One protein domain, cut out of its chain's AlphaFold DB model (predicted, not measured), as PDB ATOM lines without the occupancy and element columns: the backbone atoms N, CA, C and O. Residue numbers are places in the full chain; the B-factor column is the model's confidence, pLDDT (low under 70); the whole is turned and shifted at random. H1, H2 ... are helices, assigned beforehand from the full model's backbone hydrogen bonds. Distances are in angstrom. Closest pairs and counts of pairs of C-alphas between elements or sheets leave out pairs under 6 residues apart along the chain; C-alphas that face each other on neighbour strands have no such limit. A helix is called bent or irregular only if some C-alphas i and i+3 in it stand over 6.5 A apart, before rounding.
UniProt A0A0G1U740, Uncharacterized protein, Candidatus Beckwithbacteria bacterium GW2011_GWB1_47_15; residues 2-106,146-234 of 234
ATOM      1  N   TYR A   2      41.025 -10.574 115.013       67.25
ATOM      2  CA  TYR A   2      40.171  -9.835 114.057       67.25
ATOM      3  C   TYR A   2      40.894  -8.659 113.379       67.25
ATOM      4  O   TYR A   2      40.789  -8.488 112.172       67.25
ATOM      5  N   GLU A   3      41.683  -7.895 114.139       74.88
ATOM      6  CA  GLU A   3      42.490  -6.779 113.619       74.88
ATOM      7  C   GLU A   3      43.566  -7.250 112.628       74.88
ATOM      8  O   GLU A   3      43.712  -6.678 111.558       74.88
ATOM      9  N   GLU A   4      44.261  -8.344 112.938       79.19
ATOM     10  CA  GLU A   4      45.283  -8.938 112.068       79.19
ATOM     11  C   GLU A   4      44.696  -9.451 110.747       79.19
ATOM     12  O   GLU A   4      45.186  -9.082 109.683       79.19
ATOM     13  N   LYS A   5      43.594 -10.216 110.806       81.75
ATOM     14  CA  LYS A   5      42.866 -10.663 109.608       81.75
ATOM     15  C   LYS A   5      42.360  -9.478 108.782       81.75
ATOM     16  O   LYS A   5      42.536  -9.458 107.569       81.75
ATOM     17  N   THR A   6      41.814  -8.454 109.443       79.38
ATOM     18  CA  THR A   6      41.359  -7.221 108.781       79.38
ATOM     19  C   THR A   6      42.516  -6.512 108.078       79.38
ATOM     20  O   THR A   6      42.384  -6.143 106.916       79.38
ATOM     21  N   ASN A   7      43.672  -6.370 108.730       81.00
ATOM     22  CA  ASN A   7      44.851  -5.744 108.132       81.00
ATOM     23  C   ASN A   7      45.371  -6.542 106.930       81.00
ATOM     24  O   ASN A   7      45.645  -5.954 105.886       81.00
ATOM     25  N   GLN A   8      45.456  -7.869 107.046       83.31
ATOM     26  CA  GLN A   8      45.865  -8.739 105.941       83.31
ATOM     27  C   GLN A   8      44.891  -8.649 104.759       83.31
ATOM     28  O   GLN A   8      45.316  -8.527 103.613       83.31
ATOM     29  N   ASN A   9      43.584  -8.648 105.027       84.50
ATOM     30  CA  ASN A   9      42.562  -8.455 104.005       84.50
ATOM     31  C   ASN A   9      42.747  -7.117 103.267       84.50
ATOM     32  O   ASN A   9      42.801  -7.074 102.041       84.50
ATOM     33  N   LEU A  10      42.893  -6.021 104.012       83.19
ATOM     34  CA  LEU A  10      43.068  -4.689 103.434       83.19
ATOM     35  C   LEU A  10      44.354  -4.582 102.597       83.19
ATOM     36  O   LEU A  10      44.349  -3.931 101.551       83.19
ATOM     37  N   GLN A  11      45.431  -5.256 103.010       84.12
ATOM     38  CA  GLN A  11      46.663  -5.375 102.225       84.12
ATOM     39  C   GLN A  11      46.444  -6.146 100.919       84.12
ATOM     40  O   GLN A  11      46.887  -5.686  99.868       84.12
ATOM     41  N   ASN A  12      45.729  -7.273 100.961       86.19
ATOM     42  CA  ASN A  12      45.412  -8.070  99.773       86.19
ATOM     43  C   ASN A  12      44.562  -7.283  98.768       86.19
ATOM     44  O   ASN A  12      44.868  -7.284  97.574       86.19
ATOM     45  N   ILE A  13      43.537  -6.566  99.251       85.75
ATOM     46  CA  ILE A  13      42.737  -5.653  98.424       85.75
ATOM     47  C   ILE A  13      43.666  -4.619  97.785       85.75
ATOM     48  O   ILE A  13      43.725  -4.515  96.562       85.75
ATOM     49  N   GLY A  14      44.455  -3.909  98.598       83.62
ATOM     50  CA  GLY A  14      45.390  -2.891  98.123       83.62
ATOM     51  C   GLY A  14      46.381  -3.403  97.074       83.62
ATOM     52  O   GLY A  14      46.625  -2.720  96.083       83.62
ATOM     53  N   HIS A  15      46.908  -4.617  97.242       87.62
ATOM     54  CA  HIS A  15      47.804  -5.248  96.273       87.62
ATOM     55  C   HIS A  15      47.108  -5.520  94.934       87.62
ATOM     56  O   HIS A  15      47.680  -5.252  93.880       87.62
ATOM     57  N   LYS A  16      45.866  -6.017  94.966       90.31
ATOM     58  CA  LYS A  16      45.126  -6.400  93.761       90.31
ATOM     59  C   LYS A  16      44.715  -5.209  92.898       90.31
ATOM     60  O   LYS A  16      44.783  -5.313  91.680       90.31
ATOM     61  N   ILE A  17      44.261  -4.118  93.518       86.94
ATOM     62  CA  ILE A  17      43.729  -2.942  92.806       86.94
ATOM     63  C   ILE A  17      44.704  -1.757  92.772       86.94
ATOM     64  O   ILE A  17      44.382  -0.703  92.225       86.94
ATOM     65  N   GLY A  18      45.903  -1.910  93.339       84.25
ATOM     66  CA  GLY A  18      46.898  -0.842  93.465       84.25
ATOM     67  C   GLY A  18      47.457  -0.316  92.140       84.25
ATOM     68  O   GLY A  18      48.028   0.774  92.106       84.25
ATOM     69  N   HIS A  19      47.271  -1.045  91.035       88.19
ATOM     70  CA  HIS A  19      47.613  -0.575  89.690       88.19
ATOM     71  C   HIS A  19      46.659   0.507  89.168       88.19
ATOM     72  O   HIS A  19      47.010   1.210  88.220       88.19
ATOM     73  N   LEU A  20      45.471   0.663  89.762       87.94
ATOM     74  CA  LEU A  20      44.473   1.632  89.313       87.94
ATOM     75  C   LEU A  20      44.831   3.060  89.775       87.94
ATOM     76  O   LEU A  20      45.062   3.264  90.970       87.94
ATOM     77  N   PRO A  21      44.829   4.076  88.884       82.38
ATOM     78  CA  PRO A  21      45.343   5.414  89.203       82.38
ATOM     79  C   PRO A  21      44.688   6.075  90.424       82.38
ATOM     80  O   PRO A  21      45.381   6.563  91.315       82.38
ATOM     81  N   GLU A  22      43.356   6.055  90.511       82.75
ATOM     82  CA  GLU A  22      42.607   6.654  91.623       82.75
ATOM     83  C   GLU A  22      42.743   5.872  92.942       82.75
ATOM     84  O   GLU A  22      42.353   6.378  93.988       82.75
ATOM     85  N   VAL A  23      43.328   4.671  92.920       82.31
ATOM     86  CA  VAL A  23      43.582   3.845  94.113       82.31
ATOM     87  C   VAL A  23      44.982   4.084  94.682       82.31
ATOM     88  O   VAL A  23      45.201   3.874  95.874       82.31
ATOM     89  N   GLN A  24      45.923   4.593  93.881       82.81
ATOM     90  CA  GLN A  24      47.316   4.779  94.304       82.81
ATOM     91  C   GLN A  24      47.456   5.718  95.507       82.81
ATOM     92  O   GLN A  24      48.222   5.433  96.425       82.81
ATOM     93  N   THR A  25      46.699   6.821  95.538       79.12
ATOM     94  CA  THR A  25      46.744   7.757  96.675       79.12
ATOM     95  C   THR A  25      46.159   7.132  97.951       79.12
ATOM     96  O   THR A  25      46.859   7.142  98.962       79.12
ATOM     97  N   PRO A  26      44.951   6.532  97.945       74.56
ATOM     98  CA  PRO A  26      44.437   5.760  99.078       74.56
ATOM     99  C   PRO A  26      45.370   4.647  99.551       74.56
ATOM    100  O   PRO A  26      45.512   4.458 100.755       74.56
ATOM    101  N   LEU A  27      46.014   3.932  98.623       78.50
ATOM    102  CA  LEU A  27      46.953   2.859  98.941       78.50
ATOM    103  C   LEU A  27      48.204   3.400  99.633       78.50
ATOM    104  O   LEU A  27      48.609   2.857 100.657       78.50
ATOM    105  N   ARG A  28      48.777   4.497  99.125       80.06
ATOM    106  CA  ARG A  28      49.900   5.178  99.775       80.06
ATOM    107  C   ARG A  28      49.511   5.663 101.171       80.06
ATOM    108  O   ARG A  28      50.230   5.391 102.122       80.06
ATOM    109  N   VAL A  29      48.338   6.284 101.318       75.25
ATOM    110  CA  VAL A  29      47.820   6.687 102.636       75.25
ATOM    111  C   VAL A  29      47.677   5.474 103.555       75.25
ATOM    112  O   VAL A  29      48.072   5.564 104.708       75.25
ATOM    113  N   ALA A  30      47.181   4.333 103.073       72.81
ATOM    114  CA  ALA A  30      47.081   3.106 103.868       72.81
ATOM    115  C   ALA A  30      48.447   2.507 104.256       72.81
ATOM    116  O   ALA A  30      48.545   1.834 105.276       72.81
ATOM    117  N   GLN A  31      49.493   2.744 103.460       74.81
ATOM    118  CA  GLN A  31      50.871   2.343 103.764       74.81
ATOM    119  C   GLN A  31      51.561   3.306 104.746       74.81
ATOM    120  O   GLN A  31      52.393   2.872 105.539       74.81
ATOM    121  N   GLU A  32      51.223   4.598 104.693       72.69
ATOM    122  CA  GLU A  32      51.791   5.668 105.528       72.69
ATOM    123  C   GLU A  32      51.043   5.854 106.859       72.69
ATOM    124  O   GLU A  32      51.616   6.291 107.855       72.69
ATOM    125  N   THR A  33      49.758   5.507 106.885       65.25
ATOM    126  CA  THR A  33      48.893   5.526 108.066       65.25
ATOM    127  C   THR A  33      48.943   4.148 108.720       65.25
ATOM    128  O   THR A  33      48.965   3.142 108.009       65.25
ATOM    129  N   PRO A  34      48.919   4.027 110.059       64.62
ATOM    130  CA  PRO A  34      48.777   2.720 110.682       64.62
ATOM    131  C   PRO A  34      47.520   2.028 110.134       64.62
ATOM    132  O   PRO A  34      46.427   2.579 110.259       64.62
ATOM    133  N   TRP A  35      47.655   0.814 109.580       69.50
ATOM    134  CA  TRP A  35      46.539  -0.010 109.067       69.50
ATOM    135  C   TRP A  35      45.333  -0.084 110.024       69.50
ATOM    136  O   TRP A  35      44.198  -0.279 109.596       69.50
ATOM    137  N   LYS A  36      45.571   0.172 111.314       70.31
ATOM    138  CA  LYS A  36      44.580   0.392 112.368       70.31
ATOM    139  C   LYS A  36      43.468   1.393 112.014       70.31
ATOM    140  O   LYS A  36      42.320   1.133 112.364       70.31
ATOM    141  N   GLU A  37      43.759   2.513 111.350       73.06
ATOM    142  CA  GLU A  37      42.718   3.489 110.973       73.06
ATOM    143  C   GLU A  37      41.784   2.903 109.906       73.06
ATOM    144  O   GLU A  37      40.564   2.921 110.060       73.06
ATOM    145  N   LEU A  38      42.356   2.262 108.885       77.69
ATOM    146  CA  LEU A  38      41.595   1.593 107.831       77.69
ATOM    147  C   LEU A  38      40.770   0.415 108.378       77.69
ATOM    148  O   LEU A  38      39.603   0.248 108.019       77.69
ATOM    149  N   ALA A  39      41.343  -0.360 109.301       80.75
ATOM    150  CA  ALA A  39      40.638  -1.417 110.017       80.75
ATOM    151  C   ALA A  39      39.488  -0.863 110.875       80.75
ATOM    152  O   ALA A  39      38.410  -1.455 110.910       80.75
ATOM    153  N   SER A  40      39.670   0.294 111.520       84.62
ATOM    154  CA  SER A  40      38.612   0.975 112.278       84.62
ATOM    155  C   SER A  40      37.443   1.397 111.382       84.62
ATOM    156  O   SER A  40      36.278   1.168 111.729       84.62
ATOM    157  N   THR A  41      37.727   1.945 110.194       88.06
ATOM    158  CA  THR A  41      36.702   2.263 109.188       88.06
ATOM    159  C   THR A  41      35.960   1.005 108.742       88.06
ATOM    160  O   THR A  41      34.728   0.985 108.748       88.06
ATOM    161  N   PHE A  42      36.684  -0.074 108.434       89.38
ATOM    162  CA  PHE A  42      36.085  -1.353 108.049       89.38
ATOM    163  C   PHE A  42      35.148  -1.896 109.137       89.38
ATOM    164  O   PHE A  42      33.982  -2.198 108.879       89.38
ATOM    165  N   VAL A  43      35.616  -1.944 110.387       89.38
ATOM    166  CA  VAL A  43      34.820  -2.384 111.543       89.38
ATOM    167  C   VAL A  43      33.595  -1.492 111.754       89.38
ATOM    168  O   VAL A  43      32.533  -1.975 112.152       89.38
ATOM    169  N   SER A  44      33.701  -0.194 111.473       92.94
ATOM    170  CA  SER A  44      32.562   0.722 111.557       92.94
ATOM    171  C   SER A  44      31.474   0.370 110.537       92.94
ATOM    172  O   SER A  44      30.294   0.384 110.888       92.94
ATOM    173  N   TYR A  45      31.840  -0.061 109.328       95.44
ATOM    174  CA  TYR A  45      30.874  -0.568 108.349       95.44
ATOM    175  C   TYR A  45      30.247  -1.906 108.743       95.44
ATOM    176  O   TYR A  45      29.045  -2.090 108.559       95.44
ATOM    177  N   LEU A  46      30.997  -2.800 109.390       93.81
ATOM    178  CA  LEU A  46      30.416  -4.016 109.969       93.81
ATOM    179  C   LEU A  46      29.366  -3.695 111.042       93.81
ATOM    180  O   LEU A  46      28.348  -4.380 111.139       93.81
ATOM    181  N   LYS A  47      29.561  -2.622 111.821       94.44
ATOM    182  CA  LYS A  47      28.548  -2.133 112.771       94.44
ATOM    183  C   LYS A  47      27.312  -1.576 112.060       94.44
ATOM    184  O   LYS A  47      26.208  -1.819 112.541       94.44
ATOM    185  N   VAL A  48      27.471  -0.893 110.922       96.81
ATOM    186  CA  VAL A  48      26.342  -0.441 110.083       96.81
ATOM    187  C   VAL A  48      25.553  -1.640 109.544       96.81
ATOM    188  O   VAL A  48      24.330  -1.659 109.649       96.81
ATOM    189  N   ILE A  49      26.227  -2.681 109.047       95.88
ATOM    190  CA  ILE A  49      25.562  -3.906 108.570       95.88
ATOM    191  C   ILE A  49      24.871  -4.646 109.722       95.88
ATOM    192  O   ILE A  49      23.729  -5.085 109.589       95.88
ATOM    193  N   LYS A  50      25.517  -4.738 110.891       94.44
ATOM    194  CA  LYS A  50      24.884  -5.294 112.093       94.44
ATOM    195  C   LYS A  50      23.615  -4.533 112.450       94.44
ATOM    196  O   LYS A  50      22.598  -5.148 112.742       94.44
ATOM    197  N   ARG A  51      23.672  -3.206 112.400       95.12
ATOM    198  CA  ARG A  51      22.529  -2.346 112.674       95.12
ATOM    199  C   ARG A  51      21.398  -2.543 111.665       95.12
ATOM    200  O   ARG A  51      20.252  -2.599 112.097       95.12
ATOM    201  N   LEU A  52      21.715  -2.699 110.378       95.25
ATOM    202  CA  LEU A  52      20.756  -3.048 109.324       95.25
ATOM    203  C   LEU A  52      20.031  -4.365 109.636       95.25
ATOM    204  O   LEU A  52      18.808  -4.426 109.556       95.25
ATOM    205  N   ALA A  53      20.772  -5.395 110.056       93.25
ATOM    206  CA  ALA A  53      20.211  -6.698 110.421       93.25
ATOM    207  C   ALA A  53      19.335  -6.664 111.689       93.25
ATOM    208  O   ALA A  53      18.555  -7.584 111.924       93.25
ATOM    209  N   THR A  54      19.468  -5.624 112.518       93.00
ATOM    210  CA  THR A  54      18.763  -5.481 113.800       93.00
ATOM    211  C   THR A  54      17.957  -4.182 113.879       93.00
ATOM    212  O   THR A  54      17.871  -3.565 114.947       93.00
ATOM    213  N   LEU A  55      17.419  -3.701 112.755       94.00
ATOM    214  CA  LEU A  55      16.485  -2.575 112.763       94.00
ATOM    215  C   LEU A  55      15.240  -2.944 113.578       94.00
ATOM    216  O   LEU A  55      14.708  -4.045 113.459       94.00
ATOM    217  N   SER A  56      14.790  -2.024 114.430       94.50
ATOM    218  CA  SER A  56      13.522  -2.194 115.144       94.50
ATOM    219  C   SER A  56      12.348  -1.884 114.214       94.50
ATOM    220  O   SER A  56      12.509  -1.110 113.272       94.50
ATOM    221  N   GLU A  57      11.152  -2.398 114.513       93.12
ATOM    222  CA  GLU A  57       9.932  -2.046 113.761       93.12
ATOM    223  C   GLU A  57       9.722  -0.525 113.692       93.12
ATOM    224  O   GLU A  57       9.443   0.023 112.633       93.12
ATOM    225  N   LYS A  58       9.993   0.186 114.795       95.31
ATOM    226  CA  LYS A  58       9.935   1.653 114.834       95.31
ATOM    227  C   LYS A  58      10.922   2.306 113.862       95.31
ATOM    228  O   LYS A  58      10.612   3.336 113.270       95.31
ATOM    229  N   ASP A  59      12.123   1.752 113.719       96.31
ATOM    230  CA  ASP A  59      13.101   2.272 112.761       96.31
ATOM    231  C   ASP A  59      12.680   1.988 111.324       96.31
ATOM    232  O   ASP A  59      12.782   2.877 110.481       96.31
ATOM    233  N   ILE A  60      12.167   0.784 111.061       94.44
ATOM    234  CA  ILE A  60      11.612   0.415 109.759       94.44
ATOM    235  C   ILE A  60      10.454   1.345 109.388       94.44
ATOM    236  O   ILE A  60      10.423   1.830 108.263       94.44
ATOM    237  N   ASP A  61       9.565   1.683 110.323       94.31
ATOM    238  CA  ASP A  61       8.473   2.637 110.091       94.31
ATOM    239  C   ASP A  61       8.975   4.033 109.705       94.31
ATOM    240  O   ASP A  61       8.442   4.658 108.783       94.31
ATOM    241  N   VAL A  62      10.022   4.525 110.376       95.94
ATOM    242  CA  VAL A  62      10.642   5.816 110.039       95.94
ATOM    243  C   VAL A  62      11.272   5.766 108.646       95.94
ATOM    244  O   VAL A  62      11.015   6.653 107.831       95.94
ATOM    245  N   ILE A  63      12.052   4.724 108.352       95.25
ATOM    246  CA  ILE A  63      12.701   4.526 107.046       95.25
ATOM    247  C   ILE A  63      11.648   4.448 105.934       95.25
ATOM    248  O   ILE A  63      11.736   5.166 104.939       95.25
ATOM    249  N   ARG A  64      10.604   3.642 106.135       93.00
ATOM    250  CA  ARG A  64       9.463   3.487 105.226       93.00
ATOM    251  C   ARG A  64       8.779   4.822 104.954       93.00
ATOM    252  O   ARG A  64       8.496   5.141 103.800       93.00
ATOM    253  N   LYS A  65       8.512   5.618 105.996       93.25
ATOM    254  CA  LYS A  65       7.899   6.947 105.858       93.25
ATOM    255  C   LYS A  65       8.756   7.862 104.980       93.25
ATOM    256  O   LYS A  65       8.226   8.474 104.055       93.25
ATOM    257  N   VAL A  66      10.062   7.916 105.240       94.69
ATOM    258  CA  VAL A  66      11.007   8.747 104.477       94.69
ATOM    259  C   VAL A  66      11.124   8.280 103.026       94.69
ATOM    260  O   VAL A  66      10.994   9.090 102.110       94.69
ATOM    261  N   ASN A  67      11.305   6.979 102.787       92.44
ATOM    262  CA  ASN A  67      11.450   6.448 101.432       92.44
ATOM    263  C   ASN A  67      10.172   6.651 100.599       92.44
ATOM    264  O   ASN A  67      10.265   7.011  99.426       92.44
ATOM    265  N   ARG A  68       8.980   6.532 101.206       91.31
ATOM    266  CA  ARG A  68       7.703   6.862 100.542       91.31
ATOM    267  C   ARG A  68       7.584   8.347 100.202       91.31
ATOM    268  O   ARG A  68       7.150   8.670  99.101       91.31
ATOM    269  N   GLN A  69       7.980   9.242 101.110       92.19
ATOM    270  CA  GLN A  69       7.962  10.694 100.872       92.19
ATOM    271  C   GLN A  69       8.829  11.087  99.669       92.19
ATOM    272  O   GLN A  69       8.453  11.969  98.902       92.19
ATOM    273  N   LEU A  70       9.974  10.430  99.494       89.94
ATOM    274  CA  LEU A  70      10.942  10.756  98.445       89.94
ATOM    275  C   LEU A  70      10.737   9.957  97.150       89.94
ATOM    276  O   LEU A  70      11.574  10.038  96.258       89.94
ATOM    277  N   SER A  71       9.647   9.185  97.035       79.94
ATOM    278  CA  SER A  71       9.422   8.246  95.919       79.94
ATOM    279  C   SER A  71      10.618   7.315  95.667       79.94
ATOM    280  O   SER A  71      10.896   6.929  94.535       79.94
ATOM    281  N   GLY A  72      11.356   6.971  96.726       66.56
ATOM    282  CA  GLY A  72      12.556   6.154  96.627       66.56
ATOM    283  C   GLY A  72      12.217   4.714  96.252       66.56
ATOM    284  O   GLY A  72      11.360   4.085  96.875       66.56
ATOM    285  N   HIS A  73      12.912   4.173  95.251       60.50
ATOM    286  CA  HIS A  73      12.889   2.744  94.957       60.50
ATOM    287  C   HIS A  73      13.950   2.032  95.802       60.50
ATOM    288  O   HIS A  73      15.142   2.288  95.660       60.50
ATOM    289  N   GLY A  74      13.520   1.108  96.658       72.19
ATOM    290  CA  GLY A  74      14.427   0.294  97.468       72.19
ATOM    291  C   GLY A  74      14.754   0.893  98.842       72.19
ATOM    292  O   GLY A  74      14.065   1.789  99.322       72.19
ATOM    293  N   GLY A  75      15.786   0.358  99.501       85.44
ATOM    294  CA  GLY A  75      16.186   0.745 100.861       85.44
ATOM    295  C   GLY A  75      16.163  -0.418 101.850       85.44
ATOM    296  O   GLY A  75      15.919  -1.566 101.469       85.44
ATOM    297  N   ALA A  76      16.409  -0.119 103.125       91.06
ATOM    298  CA  ALA A  76      16.571  -1.127 104.177       91.06
ATOM    299  C   ALA A  76      15.344  -2.038 104.340       91.06
ATOM    300  O   ALA A  76      15.504  -3.237 104.558       91.06
ATOM    301  N   GLU A  77      14.134  -1.495 104.174       88.81
ATOM    302  CA  GLU A  77      12.887  -2.269 104.196       88.81
ATOM    303  C   GLU A  77      12.864  -3.320 103.077       88.81
ATOM    304  O   GLU A  77      12.872  -4.517 103.349       88.81
ATOM    305  N   SER A  78      12.920  -2.878 101.816       87.00
ATOM    306  CA  SER A  78      12.880  -3.776 100.650       87.00
ATOM    307  C   SER A  78      14.011  -4.809 100.650       87.00
ATOM    308  O   SER A  78      13.851  -5.931 100.165       87.00
ATOM    309  N   PHE A  79      15.162  -4.434 101.213       89.75
ATOM    310  CA  PHE A  79      16.315  -5.297 101.401       89.75
ATOM    311  C   PHE A  79      16.019  -6.401 102.417       89.75
ATOM    312  O   PHE A  79      16.237  -7.576 102.118       89.75
ATOM    313  N   ALA A  80      15.479  -6.047 103.587       89.44
ATOM    314  CA  ALA A  80      15.113  -7.007 104.622       89.44
ATOM    315  C   ALA A  80      14.001  -7.957 104.146       89.44
ATOM    316  O   ALA A  80      14.095  -9.167 104.355       89.44
ATOM    317  N   GLU A  81      12.996  -7.433 103.440       87.94
ATOM    318  CA  GLU A  81      11.927  -8.231 102.827       87.94
ATOM    319  C   GLU A  81      12.474  -9.215 101.786       87.94
ATOM    320  O   GLU A  81      12.118 -10.392 101.799       87.94
ATOM    321  N   SER A  82      13.383  -8.756 100.917       86.19
ATOM    322  CA  SER A  82      13.966  -9.582  99.853       86.19
ATOM    323  C   SER A  82      14.911 -10.664 100.373       86.19
ATOM    324  O   SER A  82      15.002 -11.733  99.771       86.19
ATOM    325  N   LEU A  83      15.635 -10.400 101.465       86.50
ATOM    326  CA  LEU A  83      16.459 -11.415 102.126       86.50
ATOM    327  C   LEU A  83      15.605 -12.468 102.835       86.50
ATOM    328  O   LEU A  83      15.989 -13.639 102.890       86.50
ATOM    329  N   GLY A  84      14.463 -12.052 103.382       84.00
ATOM    330  CA  GLY A  84      13.656 -12.875 104.268       84.00
ATOM    331  C   GLY A  84      14.320 -13.093 105.633       84.00
ATOM    332  O   GLY A  84      15.506 -12.824 105.845       84.00
ATOM    333  N   LYS A  85      13.533 -13.609 106.585       79.75
ATOM    334  CA  LYS A  85      13.954 -13.796 107.988       79.75
ATOM    335  C   LYS A  85      15.169 -14.714 108.151       79.75
ATOM    336  O   LYS A  85      15.959 -14.520 109.069       79.75
ATOM    337  N   GLU A  86      15.315 -15.700 107.272       78.69
ATOM    338  CA  GLU A  86      16.428 -16.647 107.316       78.69
ATOM    339  C   GLU A  86      17.757 -15.960 106.968       78.69
ATOM    340  O   GLU A  86      18.687 -15.966 107.773       78.69
ATOM    341  N   ASN A  87      17.836 -15.280 105.819       81.38
ATOM    342  CA  ASN A  87      19.098 -14.688 105.379       81.38
ATOM    343  C   ASN A  87      19.455 -13.411 106.149       81.38
ATOM    344  O   ASN A  87      20.640 -13.181 106.398       81.38
ATOM    345  N   ILE A  88      18.473 -12.611 106.592       81.88
ATOM    346  CA  ILE A  88      18.754 -11.416 107.410       81.88
ATOM    347  C   ILE A  88      19.434 -11.790 108.737       81.88
ATOM    348  O   ILE A  88      20.360 -11.101 109.163       81.88
ATOM    349  N   GLY A  89      19.065 -12.931 109.338       79.62
ATOM    350  CA  GLY A  89      19.719 -13.463 110.537       79.62
ATOM    351  C   GLY A  89      21.173 -13.887 110.302       79.62
ATOM    352  O   GLY A  89      21.988 -13.830 111.220       79.62
ATOM    353  N   THR A  90      21.527 -14.249 109.064       87.38
ATOM    354  CA  THR A  90      22.899 -14.628 108.683       87.38
ATOM    355  C   THR A  90      23.767 -13.452 108.239       87.38
ATOM    356  O   THR A  90      24.987 -13.592 108.195       87.38
ATOM    357  N   LEU A  91      23.182 -12.282 107.960       89.62
ATOM    358  CA  LEU A  91      23.892 -11.142 107.367       89.62
ATOM    359  C   LEU A  91      25.107 -10.696 108.194       89.62
ATOM    360  O   LEU A  91      26.146 -10.360 107.637       89.62
ATOM    361  N   VAL A  92      25.003 -10.736 109.525       89.62
ATOM    362  CA  VAL A  92      26.119 -10.395 110.425       89.62
ATOM    363  C   VAL A  92      27.260 -11.406 110.317       89.62
ATOM    364  O   VAL A  92      28.423 -11.012 110.348       89.62
ATOM    365  N   ALA A  93      26.940 -12.695 110.180       89.81
ATOM    366  CA  ALA A  93      27.941 -13.743 110.021       89.81
ATOM    367  C   ALA A  93      28.654 -13.626 108.667       89.81
ATOM    368  O   ALA A  93      29.880 -13.668 108.635       89.81
ATOM    369  N   LEU A  94      27.904 -13.378 107.587       91.31
ATOM    370  CA  LEU A  94      28.463 -13.131 106.251       91.31
ATOM    371  C   LEU A  94      29.364 -11.891 106.254       91.31
ATOM    372  O   LEU A  94      30.520 -11.948 105.851       91.31
ATOM    373  N   ALA A  95      28.890 -10.781 106.827       91.00
ATOM    374  CA  ALA A  95      29.696  -9.574 106.967       91.00
ATOM    375  C   ALA A  95      30.986  -9.835 107.763       91.00
ATOM    376  O   ALA A  95      32.042  -9.309 107.419       91.00
ATOM    377  N   ALA A  96      30.937 -10.680 108.795       87.00
ATOM    378  CA  ALA A  96      32.121 -11.047 109.558       87.00
ATOM    379  C   ALA A  96      33.112 -11.928 108.776       87.00
ATOM    380  O   ALA A  96      34.293 -11.899 109.108       87.00
ATOM    381  N   GLN A  97      32.678 -12.671 107.753       88.81
ATOM    382  CA  GLN A  97      33.559 -13.469 106.886       88.81
ATOM    383  C   GLN A  97      34.364 -12.600 105.916       88.81
ATOM    384  O   GLN A  97      35.474 -12.971 105.549       88.81
ATOM    385  N   THR A  98      33.879 -11.397 105.592       89.31
ATOM    386  CA  THR A  98      34.549 -10.464 104.664       89.31
ATOM    387  C   THR A  98      35.941 -10.001 105.110       89.31
ATOM    388  O   THR A  98      36.677  -9.431 104.302       89.31
ATOM    389  N   VAL A  99      36.308 -10.196 106.385       85.38
ATOM    390  CA  VAL A  99      37.663  -9.908 106.893       85.38
ATOM    391  C   VAL A  99      38.603 -11.104 106.797       85.38
ATOM    392  O   VAL A  99      39.796 -10.937 107.032       85.38
ATOM    393  N   ASP A 100      38.091 -12.306 106.530       84.69
ATOM    394  CA  ASP A 100      38.905 -13.513 106.451       84.69
ATOM    395  C   ASP A 100      39.374 -13.728 105.005       84.69
ATOM    396  O   ASP A 100      38.546 -14.036 104.144       84.69
ATOM    397  N   PRO A 101      40.682 -13.610 104.714       83.62
ATOM    398  CA  PRO A 101      41.210 -13.866 103.375       83.62
ATOM    399  C   PRO A 101      41.075 -15.328 102.926       83.62
ATOM    400  O   PRO A 101      41.283 -15.617 101.749       83.62
ATOM    401  N   ASN A 102      40.726 -16.240 103.839       85.38
ATOM    402  CA  ASN A 102      40.456 -17.646 103.543       85.38
ATOM    403  C   ASN A 102      38.956 -17.964 103.490       85.38
ATOM    404  O   ASN A 102      38.597 -19.138 103.437       85.38
ATOM    405  N   SER A 103      38.082 -16.956 103.572       87.62
ATOM    406  CA  SER A 103      36.645 -17.173 103.397       87.62
ATOM    407  C   SER A 103      36.339 -17.703 102.000       87.62
ATOM    408  O   SER A 103      37.028 -17.387 101.021       87.62
ATOM    409  N   ASP A 104      35.269 -18.489 101.915       85.44
ATOM    410  CA  ASP A 104      34.708 -18.889 100.634       85.44
ATOM    411  C   ASP A 104      34.403 -17.636  99.801       85.44
ATOM    412  O   ASP A 104      34.075 -16.571 100.326       85.44
ATOM    413  N   HIS A 105      34.592 -17.741  98.486       87.69
ATOM    414  CA  HIS A 105      34.365 -16.657  97.524       87.69
ATOM    415  C   HIS A 105      35.211 -15.385  97.696       87.69
ATOM    416  O   HIS A 105      35.045 -14.452  96.911       87.69
ATOM    417  N   TYR A 106      36.168 -15.342  98.630       90.31
ATOM    418  CA  TYR A 106      37.043 -14.183  98.823       90.31
ATOM    419  C   TYR A 106      37.723 -13.737  97.520       90.31
ATOM    420  O   TYR A 106      37.681 -12.563  97.147       90.31
ATOM    421  N   GLN A 146      35.102   9.370  90.108       90.31
ATOM    422  CA  GLN A 146      34.622  10.734  90.338       90.31
ATOM    423  C   GLN A 146      35.048  11.293  91.703       90.31
ATOM    424  O   GLN A 146      34.974  12.500  91.920       90.31
ATOM    425  N   VAL A 147      35.451  10.428  92.635       91.94
ATOM    426  CA  VAL A 147      35.902  10.821  93.973       91.94
ATOM    427  C   VAL A 147      37.401  11.085  93.919       91.94
ATOM    428  O   VAL A 147      38.156  10.256  93.415       91.94
ATOM    429  N   THR A 148      37.837  12.229  94.444       90.00
ATOM    430  CA  THR A 148      39.262  12.604  94.504       90.00
ATOM    431  C   THR A 148      39.790  12.713  95.925       90.00
ATOM    432  O   THR A 148      41.002  12.730  96.123       90.00
ATOM    433  N   ASP A 149      38.899  12.788  96.915       90.94
ATOM    434  CA  ASP A 149      39.291  12.760  98.313       90.94
ATOM    435  C   ASP A 149      39.734  11.343  98.737       90.94
ATOM    436  O   ASP A 149      38.964  10.389  98.567       90.94
ATOM    437  N   PRO A 150      40.949  11.172  99.297       87.62
ATOM    438  CA  PRO A 150      41.448   9.853  99.672       87.62
ATOM    439  C   PRO A 150      40.612   9.156 100.749       87.62
ATOM    440  O   PRO A 150      40.534   7.930 100.735       87.62
ATOM    441  N   ALA A 151      39.995   9.889 101.682       88.81
ATOM    442  CA  ALA A 151      39.133   9.285 102.697       88.81
ATOM    443  C   ALA A 151      37.852   8.758 102.052       88.81
ATOM    444  O   ALA A 151      37.528   7.576 102.191       88.81
ATOM    445  N   ALA A 152      37.193   9.569 101.228       92.44
ATOM    446  CA  ALA A 152      36.014   9.126 100.491       92.44
ATOM    447  C   ALA A 152      36.314   7.934  99.555       92.44
ATOM    448  O   ALA A 152      35.507   7.006  99.466       92.44
ATOM    449  N   GLN A 153      37.488   7.885  98.915       90.88
ATOM    450  CA  GLN A 153      37.913   6.729  98.111       90.88
ATOM    451  C   GLN A 153      38.060   5.450  98.953       90.88
ATOM    452  O   GLN A 153      37.567   4.399  98.540       90.88
ATOM    453  N   ARG A 154      38.660   5.524 100.153       89.25
ATOM    454  CA  ARG A 154      38.755   4.368 101.074       89.25
ATOM    455  C   ARG A 154      37.372   3.839 101.448       89.25
ATOM    456  O   ARG A 154      37.137   2.634 101.392       89.25
ATOM    457  N   HIS A 155      36.443   4.735 101.776       93.56
ATOM    458  CA  HIS A 155      35.068   4.370 102.119       93.56
ATOM    459  C   HIS A 155      34.344   3.721 100.933       93.56
ATOM    460  O   HIS A 155      33.681   2.701 101.112       93.56
ATOM    461  N   ASN A 156      34.524   4.258  99.721       94.06
ATOM    462  CA  ASN A 156      33.977   3.678  98.496       94.06
ATOM    463  C   ASN A 156      34.458   2.230  98.296       94.06
ATOM    464  O   ASN A 156      33.631   1.338  98.111       94.06
ATOM    465  N   ILE A 157      35.772   1.992  98.389       91.81
ATOM    466  CA  ILE A 157      36.380   0.668  98.184       91.81
ATOM    467  C   ILE A 157      35.880  -0.331  99.234       91.81
ATOM    468  O   ILE A 157      35.441  -1.418  98.871       91.81
ATOM    469  N   ILE A 158      35.891   0.039 100.520       92.56
ATOM    470  CA  ILE A 158      35.433  -0.845 101.605       92.56
ATOM    471  C   ILE A 158      33.961  -1.227 101.422       92.56
ATOM    472  O   ILE A 158      33.605  -2.395 101.568       92.56
ATOM    473  N   CYS A 159      33.105  -0.262 101.088       95.75
ATOM    474  CA  CYS A 159      31.680  -0.509 100.898       95.75
ATOM    475  C   CYS A 159      31.418  -1.496  99.753       95.75
ATOM    476  O   CYS A 159      30.677  -2.462  99.934       95.75
ATOM    477  N   HIS A 160      32.055  -1.294  98.598       95.81
ATOM    478  CA  HIS A 160      31.875  -2.205  97.468       95.81
ATOM    479  C   HIS A 160      32.529  -3.565  97.708       95.81
ATOM    480  O   HIS A 160      31.960  -4.567  97.294       95.81
ATOM    481  N   TRP A 161      33.660  -3.635  98.419       94.50
ATOM    482  CA  TRP A 161      34.227  -4.909  98.868       94.50
ATOM    483  C   TRP A 161      33.213  -5.716  99.687       94.50
ATOM    484  O   TRP A 161      32.922  -6.862  99.345       94.50
ATOM    485  N   LEU A 162      32.633  -5.101 100.727       95.06
ATOM    486  CA  LEU A 162      31.623  -5.735 101.579       95.06
ATOM    487  C   LEU A 162      30.426  -6.215 100.758       95.06
ATOM    488  O   LEU A 162      29.976  -7.346 100.923       95.06
ATOM    489  N   GLU A 163      29.928  -5.376  99.849       95.31
ATOM    490  CA  GLU A 163      28.803  -5.744  98.998       95.31
ATOM    491  C   GLU A 163      29.136  -6.896  98.046       95.31
ATOM    492  O   GLU A 163      28.329  -7.817  97.927       95.31
ATOM    493  N   ARG A 164      30.287  -6.868  97.363       94.62
ATOM    494  CA  ARG A 164      30.684  -7.934  96.429       94.62
ATOM    495  C   ARG A 164      30.835  -9.263  97.151       94.62
ATOM    496  O   ARG A 164      30.265 -10.255  96.703       94.62
ATOM    497  N   HIS A 165      31.529  -9.257  98.286       94.56
ATOM    498  CA  HIS A 165      31.754 -10.456  99.088       94.56
ATOM    499  C   HIS A 165      30.427 -11.058  99.580       94.56
ATOM    500  O   HIS A 165      30.081 -12.169  99.190       94.56
ATOM    501  N   ILE A 166      29.582 -10.266 100.250       94.38
ATOM    502  CA  ILE A 166      28.266 -10.730 100.729       94.38
ATOM    503  C   ILE A 166      27.352 -11.174  99.571       94.38
ATOM    504  O   ILE A 166      26.560 -12.107  99.715       94.38
ATOM    505  N   SER A 167      27.435 -10.527  98.405       93.38
ATOM    506  CA  SER A 167      26.642 -10.928  97.236       93.38
ATOM    507  C   SER A 167      27.039 -12.315  96.735       93.38
ATOM    508  O   SER A 167      26.165 -13.091  96.352       93.38
ATOM    509  N   HIS A 168      28.330 -12.655  96.764       92.50
ATOM    510  CA  HIS A 168      28.799 -13.985  96.390       92.50
ATOM    511  C   HIS A 168      28.255 -15.088  97.304       92.50
ATOM    512  O   HIS A 168      27.868 -16.134  96.793       92.50
ATOM    513  N   ASP A 169      28.113 -14.832  98.603       90.50
ATOM    514  CA  ASP A 169      27.509 -15.797  99.533       90.50
ATOM    515  C   ASP A 169      25.995 -15.977  99.335       90.50
ATOM    516  O   ASP A 169      25.418 -17.016  99.672       90.50
ATOM    517  N   LEU A 170      25.313 -14.950  98.820       90.62
ATOM    518  CA  LEU A 170      23.851 -14.911  98.728       90.62
ATOM    519  C   LEU A 170      23.302 -15.289  97.347       90.62
ATOM    520  O   LEU A 170      22.189 -15.814  97.259       90.62
ATOM    521  N   ARG A 171      24.060 -15.069  96.266       89.88
ATOM    522  CA  ARG A 171      23.645 -15.442  94.900       89.88
ATOM    523  C   ARG A 171      23.354 -16.947  94.759       89.88
ATOM    524  O   ARG A 171      22.286 -17.261  94.228       89.88
ATOM    525  N   PRO A 172      24.190 -17.881  95.267       88.00
ATOM    526  CA  PRO A 172      23.904 -19.319  95.206       88.00
ATOM    527  C   PRO A 172      22.643 -19.721  95.981       88.00
ATOM    528  O   PRO A 172      22.005 -20.713  95.648       88.00
ATOM    529  N   LYS A 173      22.245 -18.923  96.980       86.19
ATOM    530  CA  LYS A 173      21.026 -19.123  97.782       86.19
ATOM    531  C   LYS A 173      19.760 -18.587  97.099       86.19
ATOM    532  O   LYS A 173      18.692 -18.580  97.700       86.19
ATOM    533  N   GLY A 174      19.861 -18.104  95.857       83.31
ATOM    534  CA  GLY A 174      18.720 -17.608  95.084       83.31
ATOM    535  C   GLY A 174      18.200 -16.234  95.521       83.31
ATOM    536  O   GLY A 174      17.106 -15.835  95.113       83.31
ATOM    537  N   VAL A 175      18.965 -15.482  96.320       85.81
ATOM    538  CA  VAL A 175      18.588 -14.130  96.758       85.81
ATOM    539  C   VAL A 175      18.694 -13.165  95.575       85.81
ATOM    540  O   VAL A 175      19.762 -12.643  95.260       85.81
ATOM    541  N   LYS A 176      17.564 -12.904  94.906       83.94
ATOM    542  CA  LYS A 176      17.510 -12.088  93.678       83.94
ATOM    543  C   LYS A 176      18.081 -10.684  93.854       83.94
ATOM    544  O   LYS A 176      18.720 -10.165  92.946       83.94
ATOM    545  N   ILE A 177      17.859 -10.057  95.011       83.06
ATOM    546  CA  ILE A 177      18.339  -8.693  95.248       83.06
ATOM    547  C   ILE A 177      19.878  -8.617  95.276       83.06
ATOM    548  O   ILE A 177      20.427  -7.622  94.822       83.06
ATOM    549  N   ALA A 178      20.565  -9.702  95.659       85.25
ATOM    550  CA  ALA A 178      22.029  -9.804  95.657       85.25
ATOM    551  C   ALA A 178      22.651  -9.923  94.249       85.25
ATOM    552  O   ALA A 178      23.873  -9.955  94.086       85.25
ATOM    553  N   GLN A 179      21.818  -9.997  93.207       84.00
ATOM    554  CA  GLN A 179      22.251  -9.913  91.810       84.00
ATOM    555  C   GLN A 179      22.328  -8.461  91.319       84.00
ATOM    556  O   GLN A 179      22.934  -8.201  90.284       84.00
ATOM    557  N   LYS A 180      21.722  -7.509  92.044       84.75
ATOM    558  CA  LYS A 180      21.742  -6.088  91.687       84.75
ATOM    559  C   LYS A 180      22.999  -5.422  92.244       84.75
ATOM    560  O   LYS A 180      23.473  -5.780  93.318       84.75
ATOM    561  N   LYS A 181      23.551  -4.444  91.530       86.81
ATOM    562  CA  LYS A 181      24.600  -3.562  92.064       86.81
ATOM    563  C   LYS A 181      23.999  -2.592  93.093       86.81
ATOM    564  O   LYS A 181      22.829  -2.240  92.976       86.81
ATOM    565  N   ASP A 182      24.785  -2.191  94.092       89.38
ATOM    566  CA  ASP A 182      24.451  -1.184  95.114       89.38
ATOM    567  C   ASP A 182      23.248  -1.520  96.019       89.38
ATOM    568  O   ASP A 182      22.760  -0.666  96.763       89.38
ATOM    569  N   TRP A 183      22.745  -2.756  95.991       89.81
ATOM    570  CA  TRP A 183      21.590  -3.184  96.781       89.81
ATOM    571  C   TRP A 183      21.839  -3.120  98.294       89.81
ATOM    572  O   TRP A 183      20.977  -2.648  99.042       89.81
ATOM    573  N   LEU A 184      23.021  -3.556  98.744       94.44
ATOM    574  CA  LEU A 184      23.426  -3.472 100.144       94.44
ATOM    575  C   LEU A 184      23.730  -2.021 100.498       94.44
ATOM    576  O   LEU A 184      23.324  -1.554 101.561       94.44
ATOM    577  N   LEU A 185      24.387  -1.291  99.596       95.38
ATOM    578  CA  LEU A 185      24.743   0.109  99.822       95.38
ATOM    579  C   LEU A 185      23.505   0.997  99.978       95.38
ATOM    580  O   LEU A 185      23.461   1.846 100.870       95.38
ATOM    581  N   THR A 186      22.463   0.742  99.189       92.94
ATOM    582  CA  THR A 186      21.166   1.427  99.281       92.94
ATOM    583  C   THR A 186      20.499   1.181 100.637       92.94
ATOM    584  O   THR A 186      19.984   2.112 101.257       92.94
ATOM    585  N   ALA A 187      20.552  -0.053 101.145       94.88
ATOM    586  CA  ALA A 187      20.033  -0.391 102.468       94.88
ATOM    587  C   ALA A 187      20.862   0.231 103.603       94.88
ATOM    588  O   ALA A 187      20.318   0.782 104.561       94.88
ATOM    589  N   MET A 188      22.189   0.208 103.477       97.12
ATOM    590  CA  MET A 188      23.096   0.874 104.411       97.12
ATOM    591  C   MET A 188      22.884   2.394 104.430       97.12
ATOM    592  O   MET A 188      23.031   3.000 105.488       97.12
ATOM    593  N   ALA A 189      22.488   3.011 103.311       96.56
ATOM    594  CA  ALA A 189      22.245   4.454 103.235       96.56
ATOM    595  C   ALA A 189      21.103   4.897 104.151       96.56
ATOM    596  O   ALA A 189      21.192   5.962 104.760       96.56
ATOM    597  N   ASP A 190      20.063   4.073 104.303       96.56
ATOM    598  CA  ASP A 190      18.988   4.330 105.264       96.56
ATOM    599  C   ASP A 190      19.490   4.281 106.704       96.56
ATOM    600  O   ASP A 190      19.198   5.180 107.488       96.56
ATOM    601  N   VAL A 191      20.302   3.277 107.039       97.25
ATOM    602  CA  VAL A 191      20.878   3.145 108.383       97.25
ATOM    603  C   VAL A 191      21.802   4.316 108.705       97.25
ATOM    604  O   VAL A 191      21.679   4.925 109.765       97.25
ATOM    605  N   VAL A 192      22.703   4.665 107.784       98.06
ATOM    606  CA  VAL A 192      23.637   5.785 107.953       98.06
ATOM    607  C   VAL A 192      22.878   7.108 108.069       98.06
ATOM    608  O   VAL A 192      23.198   7.911 108.944       98.06
ATOM    609  N   ALA A 193      21.846   7.333 107.251       97.25
ATOM    610  CA  ALA A 193      21.037   8.545 107.326       97.25
ATOM    611  C   ALA A 193      20.251   8.638 108.645       97.25
ATOM    612  O   ALA A 193      20.266   9.687 109.295       97.25
ATOM    613  N   LEU A 194      19.602   7.546 109.059       97.25
ATOM    614  CA  LEU A 194      18.812   7.468 110.286       97.25
ATOM    615  C   LEU A 194      19.683   7.690 111.526       97.25
ATOM    616  O   LEU A 194      19.450   8.615 112.309       97.25
ATOM    617  N   ASP A 195      20.701   6.850 111.704       97.50
ATOM    618  CA  ASP A 195      21.527   6.862 112.907       97.50
ATOM    619  C   ASP A 195      22.484   8.062 112.920       97.50
ATOM    620  O   ASP A 195      22.797   8.577 113.997       97.50
ATOM    621  N   GLY A 196      22.904   8.555 111.749       96.81
ATOM    622  CA  GLY A 196      23.672   9.793 111.603       96.81
ATOM    623  C   GLY A 196      22.859  11.024 111.997       96.81
ATOM    624  O   GLY A 196      23.338  11.860 112.763       96.81
ATOM    625  N   THR A 197      21.585  11.086 111.597       96.44
ATOM    626  CA  THR A 197      20.668  12.158 112.020       96.44
ATOM    627  C   THR A 197      20.419  12.138 113.528       96.44
ATOM    628  O   THR A 197      20.381  13.193 114.163       96.44
ATOM    629  N   ARG A 198      20.319  10.945 114.126       95.88
ATOM    630  CA  ARG A 198      20.223  10.766 115.584       95.88
ATOM    631  C   ARG A 198      21.538  11.014 116.326       95.88
ATOM    632  O   ARG A 198      21.522  11.076 117.550       95.88
ATOM    633  N   LYS A 199      22.663  11.154 115.611       94.50
ATOM    634  CA  LYS A 199      24.026  11.232 116.171       94.50
ATOM    635  C   LYS A 199      24.400  10.003 117.012       94.50
ATOM    636  O   LYS A 199      25.036  10.113 118.053       94.50
ATOM    637  N   THR A 200      23.983   8.829 116.546       94.19
ATOM    638  CA  THR A 200      24.175   7.529 117.220       94.19
ATOM    639  C   THR A 200      25.129   6.585 116.485       94.19
ATOM    640  O   THR A 200      25.435   5.507 116.992       94.19
ATOM    641  N   LEU A 201      25.628   6.972 115.306       90.94
ATOM    642  CA  LEU A 201      26.644   6.194 114.599       90.94
ATOM    643  C   LEU A 201      27.932   6.099 115.417       90.94
ATOM    644  O   LEU A 201      28.435   7.096 115.929       90.94
ATOM    645  N   ALA A 202      28.506   4.896 115.460       85.44
ATOM    646  CA  ALA A 202      29.777   4.652 116.137       85.44
ATOM    647  C   ALA A 202      30.942   5.449 115.525       85.44
ATOM    648  O   ALA A 202      31.863   5.817 116.247       85.44
ATOM    649  N   ASN A 203      30.895   5.706 114.214       90.12
ATOM    650  CA  ASN A 203      31.803   6.618 113.529       90.12
ATOM    651  C   ASN A 203      30.982   7.701 112.790       90.12
ATOM    652  O   ASN A 203      30.393   7.397 111.747       90.12
ATOM    653  N   PRO A 204      30.929   8.943 113.311       92.00
ATOM    654  CA  PRO A 204      30.227  10.059 112.674       92.00
ATOM    655  C   PRO A 204      30.760  10.431 111.284       92.00
ATOM    656  O   PRO A 204      29.986  10.902 110.454       92.00
ATOM    657  N   GLU A 205      32.040  10.168 111.003       93.75
ATOM    658  CA  GLU A 205      32.676  10.457 109.710       93.75
ATOM    659  C   GLU A 205      31.984   9.715 108.556       93.75
ATOM    660  O   GLU A 205      31.879  10.238 107.451       93.75
ATOM    661  N   ILE A 206      31.423   8.524 108.809       96.44
ATOM    662  CA  ILE A 206      30.658   7.784 107.792       96.44
ATOM    663  C   ILE A 206      29.484   8.629 107.288       96.44
ATOM    664  O   ILE A 206      29.251   8.691 106.083       96.44
ATOM    665  N   PHE A 207      28.759   9.290 108.193       97.38
ATOM    666  CA  PHE A 207      27.632  10.138 107.814       97.38
ATOM    667  C   PHE A 207      28.096  11.369 107.036       97.38
ATOM    668  O   PHE A 207      27.489  11.706 106.021       97.38
ATOM    669  N   GLU A 208      29.194  11.999 107.455       97.06
ATOM    670  CA  GLU A 208      29.784  13.141 106.750       97.06
ATOM    671  C   GLU A 208      30.234  12.764 105.331       97.06
ATOM    672  O   GLU A 208      29.850  13.422 104.364       97.06
ATOM    673  N   ILE A 209      30.959  11.656 105.171       96.88
ATOM    674  CA  ILE A 209      31.437  11.182 103.866       96.88
ATOM    675  C   ILE A 209      30.274  10.776 102.953       96.88
ATOM    676  O   ILE A 209      30.309  11.059 101.754       96.88
ATOM    677  N   TRP A 210      29.240  10.119 103.487       97.62
ATOM    678  CA  TRP A 210      28.096   9.664 102.685       97.62
ATOM    679  C   TRP A 210      27.190  10.815 102.238       97.62
ATOM    680  O   TRP A 210      26.574  10.713 101.175       97.62
ATOM    681  N   THR A 211      27.127  11.898 103.017       97.25
ATOM    682  CA  THR A 211      26.314  13.089 102.708       97.25
ATOM    683  C   THR A 211      27.061  14.131 101.881       97.25
ATOM    684  O   THR A 211      26.456  14.829 101.069       97.25
ATOM    685  N   THR A 212      28.383  14.225 102.030       97.38
ATOM    686  CA  THR A 212      29.205  15.157 101.252       97.38
ATOM    687  C   THR A 212      29.206  14.759  99.778       97.38
ATOM    688  O   THR A 212      29.495  13.616  99.423       97.38
ATOM    689  N   ALA A 213      28.894  15.711  98.898       95.50
ATOM    690  CA  ALA A 213      28.860  15.478  97.460       95.50
ATOM    691  C   ALA A 213      30.249  15.136  96.890       95.50
ATOM    692  O   ALA A 213      31.298  15.578  97.377       95.50
ATOM    693  N   LYS A 214      30.259  14.377  95.791       93.56
ATOM    694  CA  LYS A 214      31.462  14.187  94.970       93.56
ATOM    695  C   LYS A 214      31.974  15.558  94.478       93.56
ATOM    696  O   LYS A 214      31.157  16.431  94.191       93.56
ATOM    697  N   PRO A 215      33.297  15.769  94.358       93.94
ATOM    698  CA  PRO A 215      34.358  14.762  94.457       93.94
ATOM    699  C   PRO A 215      34.929  14.563  95.875       93.94
ATOM    700  O   PRO A 215      35.875  13.792  96.034       93.94
ATOM    701  N   LYS A 216      34.404  15.273  96.887       94.75
ATOM    702  CA  LYS A 216      34.947  15.292  98.259       94.75
ATOM    703  C   LYS A 216      34.346  14.243  99.191       94.75
ATOM    704  O   LYS A 216      35.011  13.822 100.125       94.75
ATOM    705  N   GLY A 217      33.128  13.797  98.915       95.38
ATOM    706  CA  GLY A 217      32.504  12.649  99.563       95.38
ATOM    707  C   GLY A 217      31.909  11.692  98.538       95.38
ATOM    708  O   GLY A 217      32.227  11.744  97.347       95.38
ATOM    709  N   LEU A 218      31.035  10.805  99.005       95.88
ATOM    710  CA  LEU A 218      30.369   9.813  98.163       95.88
ATOM    711  C   LEU A 218      29.088  10.349  97.521       95.88
ATOM    712  O   LEU A 218      28.731   9.914  96.424       95.88
ATOM    713  N   GLY A 219      28.408  11.290  98.183       94.50
ATOM    714  CA  GLY A 219      27.126  11.838  97.744       94.50
ATOM    715  C   GLY A 219      26.026  10.782  97.605       94.50
ATOM    716  O   GLY A 219      25.176  10.908  96.731       94.50
ATOM    717  N   TRP A 220      26.072   9.711  98.403       94.94
ATOM    718  CA  TRP A 220      25.076   8.629  98.375       94.94
ATOM    719  C   TRP A 220      23.817   8.962  99.174       94.94
ATOM    720  O   TRP A 220      22.768   8.363  98.956       94.94
ATOM    721  N   ILE A 221      23.913   9.914 100.102       95.62
ATOM    722  CA  ILE A 221      22.782  10.416 100.877       95.62
ATOM    723  C   ILE A 221      22.604  11.893 100.536       95.62
ATOM    724  O   ILE A 221      23.373  12.737 100.990       95.62
ATOM    725  N   GLY A 222      21.578  12.207  99.746       93.88
ATOM    726  CA  GLY A 222      21.238  13.585  99.405       93.88
ATOM    727  C   GLY A 222      20.692  14.384 100.592       93.88
ATOM    728  O   GLY A 222      20.199  13.836 101.587       93.88
ATOM    729  N   GLN A 223      20.768  15.711 100.490       94.38
ATOM    730  CA  GLN A 223      20.342  16.624 101.552       94.38
ATOM    731  C   GLN A 223      18.831  16.538 101.814       94.38
ATOM    732  O   GLN A 223      18.384  16.700 102.950       94.38
ATOM    733  N   GLU A 224      18.044  16.241 100.784       94.94
ATOM    734  CA  GLU A 224      16.616  15.948 100.858       94.94
ATOM    735  C   GLU A 224      16.328  14.741 101.759       94.94
ATOM    736  O   GLU A 224      15.444  14.811 102.615       94.94
ATOM    737  N   LYS A 225      17.142  13.680 101.667       94.62
ATOM    738  CA  LYS A 225      17.018  12.489 102.515       94.62
ATOM    739  C   LYS A 225      17.357  12.801 103.966       94.62
ATOM    740  O   LYS A 225      16.605  12.430 104.865       94.62
ATOM    741  N   VAL A 226      18.434  13.551 104.204       95.25
ATOM    742  CA  VAL A 226      18.798  14.016 105.554       95.25
ATOM    743  C   VAL A 226      17.683  14.864 106.174       95.25
ATOM    744  O   VAL A 226      17.340  14.681 107.342       95.25
ATOM    745  N   THR A 227      17.104  15.788 105.407       96.19
ATOM    746  CA  THR A 227      16.004  16.644 105.875       96.19
ATOM    747  C   THR A 227      14.763  15.821 106.215       96.19
ATOM    748  O   THR A 227      14.229  15.974 107.311       96.19
ATOM    749  N   ALA A 228      14.370  14.879 105.353       96.06
ATOM    750  CA  ALA A 228      13.228  14.004 105.603       96.06
ATOM    751  C   ALA A 228      13.409  13.150 106.874       96.06
ATOM    752  O   ALA A 228      12.488  13.049 107.684       96.06
ATOM    753  N   TYR A 229      14.606  12.600 107.123       96.38
ATOM    754  CA  TYR A 229      14.885  11.896 108.383       96.38
ATOM    755  C   TYR A 229      14.806  12.823 109.601       96.38
ATOM    756  O   TYR A 229      14.244  12.433 110.622       96.38
ATOM    757  N   ARG A 230      15.320  14.057 109.513       95.88
ATOM    758  CA  ARG A 230      15.200  15.041 110.607       95.88
ATOM    759  C   ARG A 230      13.747  15.366 110.922       95.88
ATOM    760  O   ARG A 230      13.413  15.527 112.088       95.88
ATOM    761  N   GLU A 231      12.900  15.482 109.907       95.88
ATOM    762  CA  GLU A 231      11.469  15.742 110.073       95.88
ATOM    763  C   GLU A 231      10.726  14.534 110.643       95.88
ATOM    764  O   GLU A 231       9.899  14.696 111.532       95.88
ATOM    765  N   ALA A 232      11.043  13.324 110.180       94.94
ATOM    766  CA  ALA A 232      10.406  12.097 110.650       94.94
ATOM    767  C   ALA A 232      10.781  11.713 112.094       94.94
ATOM    768  O   ALA A 232      10.083  10.899 112.697       94.94
ATOM    769  N   LEU A 233      11.877  12.265 112.624       93.69
ATOM    770  CA  LEU A 233      12.371  12.023 113.983       93.69
ATOM    771  C   LEU A 233      11.937  13.079 115.015       93.69
ATOM    772  O   LEU A 233      12.262  12.908 116.192       93.69
ATOM    773  N   LYS A 234      11.261  14.152 114.587       86.94
ATOM    774  CA  LYS A 234      10.601  15.117 115.481       86.94
ATOM    775  C   LYS A 234       9.299  14.535 116.019       86.94
ATOM    776  O   LYS A 234       9.029  14.784 117.212       86.94
TER     777      LYS A 234
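Overview. This is residues 2 to 106 and 146 to 234 of the 234 residues of an uncharacterized protein of Candidatus Beckwithbacteria bacterium GW2011_GWB1_47_15 (UniProt A0A0G1U740). A compact pile of crossed helices: the long helices H3 and H6 cross in the middle, and H8 packs on both of them, about perpendicular to H3 at 86 degrees and at a steep tilt of 51 degrees to H6. H1 and H2 lie at one end of the longest axis and H4 and H10 at the other, while the kinked H5 and short H7 are along one side and H9 is on the opposite side. The printed part has 194 residues with ten named helices, H1 to H10 in order, and no named strand; its class is all helix. The radius of gyration of the C-alphas is 16.4 A, and the spans are 43 by 37 by 25 A.

Along the chain. H1, residues 2 to 17, begins with C-alpha 2 at (40.171, -9.835, 114.057) and is 22.6 A long. H2 is residues 21 to 32; it is irregular, but only just, with C-alphas 22 and 25 6.6 A apart. H3, residues 35 to 53, is 27.2 A long, and H4 is residues 57 to 69. H5, residues 76 to 97, is irregular, with C-alphas 82 and 85 9.2 A apart and a kink of 107 degrees near residue 83. H6, residues 150 to 170, is 30.4 A long and begins at (41.448, 9.853, 99.672). H7 is residues 176 to 179, H8 183 to 197 with 21.6 A, H9 204 to 211, and H10 223 to 232, ending at (10.406, 12.097, 110.650).

Arrangement. H6 is the hub, touching six helices, and the packing is mostly crossed. Residues 154 to 159 of H6 touch H3, the closest C-alphas being those of Phe 42 and Ile 158, 6.5 A, at a steep tilt of 49 degrees, the same way. Residues 183 to 185 of H8 touch H6, closest at Glu 163 and Leu 184, 5.9 A between C-alphas. Residues 150 to 154 of H6 touch H2, with C-alphas 26 and 150 5.1 A apart. H6 and H7 touch, with C-alphas 167 and 178 5.0 A apart. H6 and H9 only just touch, with 3 pairs of C-alphas within 8 A, closest at Ala 152 and Ile 209, 6.0 A. H1 touches H3 with residues 3 to 10, about perpendicular at 77 degrees; C-alphas 6 and 39 are closest, 6.0 A. H5 and H8 touch, about perpendicular at 88 degrees, C-alphas 76 and 187 being closest, 3.9 A. H4 and H10 touch at a steep tilt of 49 degrees, opposite ways, with C-alphas 66 and 228 closest, 5.8 A. H3 and H4 are apart. Every O i to N i+4 pair is within hydrogen-bond range in H1, H3, H4, H6, H9 and H10; the counts are 6 of 8 in H2, 12 of 18 in H5 and 9 of 11 in H8, and H7 is too short for such a pair.

Size, cuts and confidence. The C-alphas of His 19 and Lys 234 are the farthest apart, 47.8 A. Residues 107 to 145 are not printed, and C-alphas 106 and 146 are 26.4 A apart across the cut. The link from H9 to H10, 11 residues, is long. The mean pLDDT of the printed part is 88.9; residue 2, residues 33 to 35 and residues 72 to 73 are under 70.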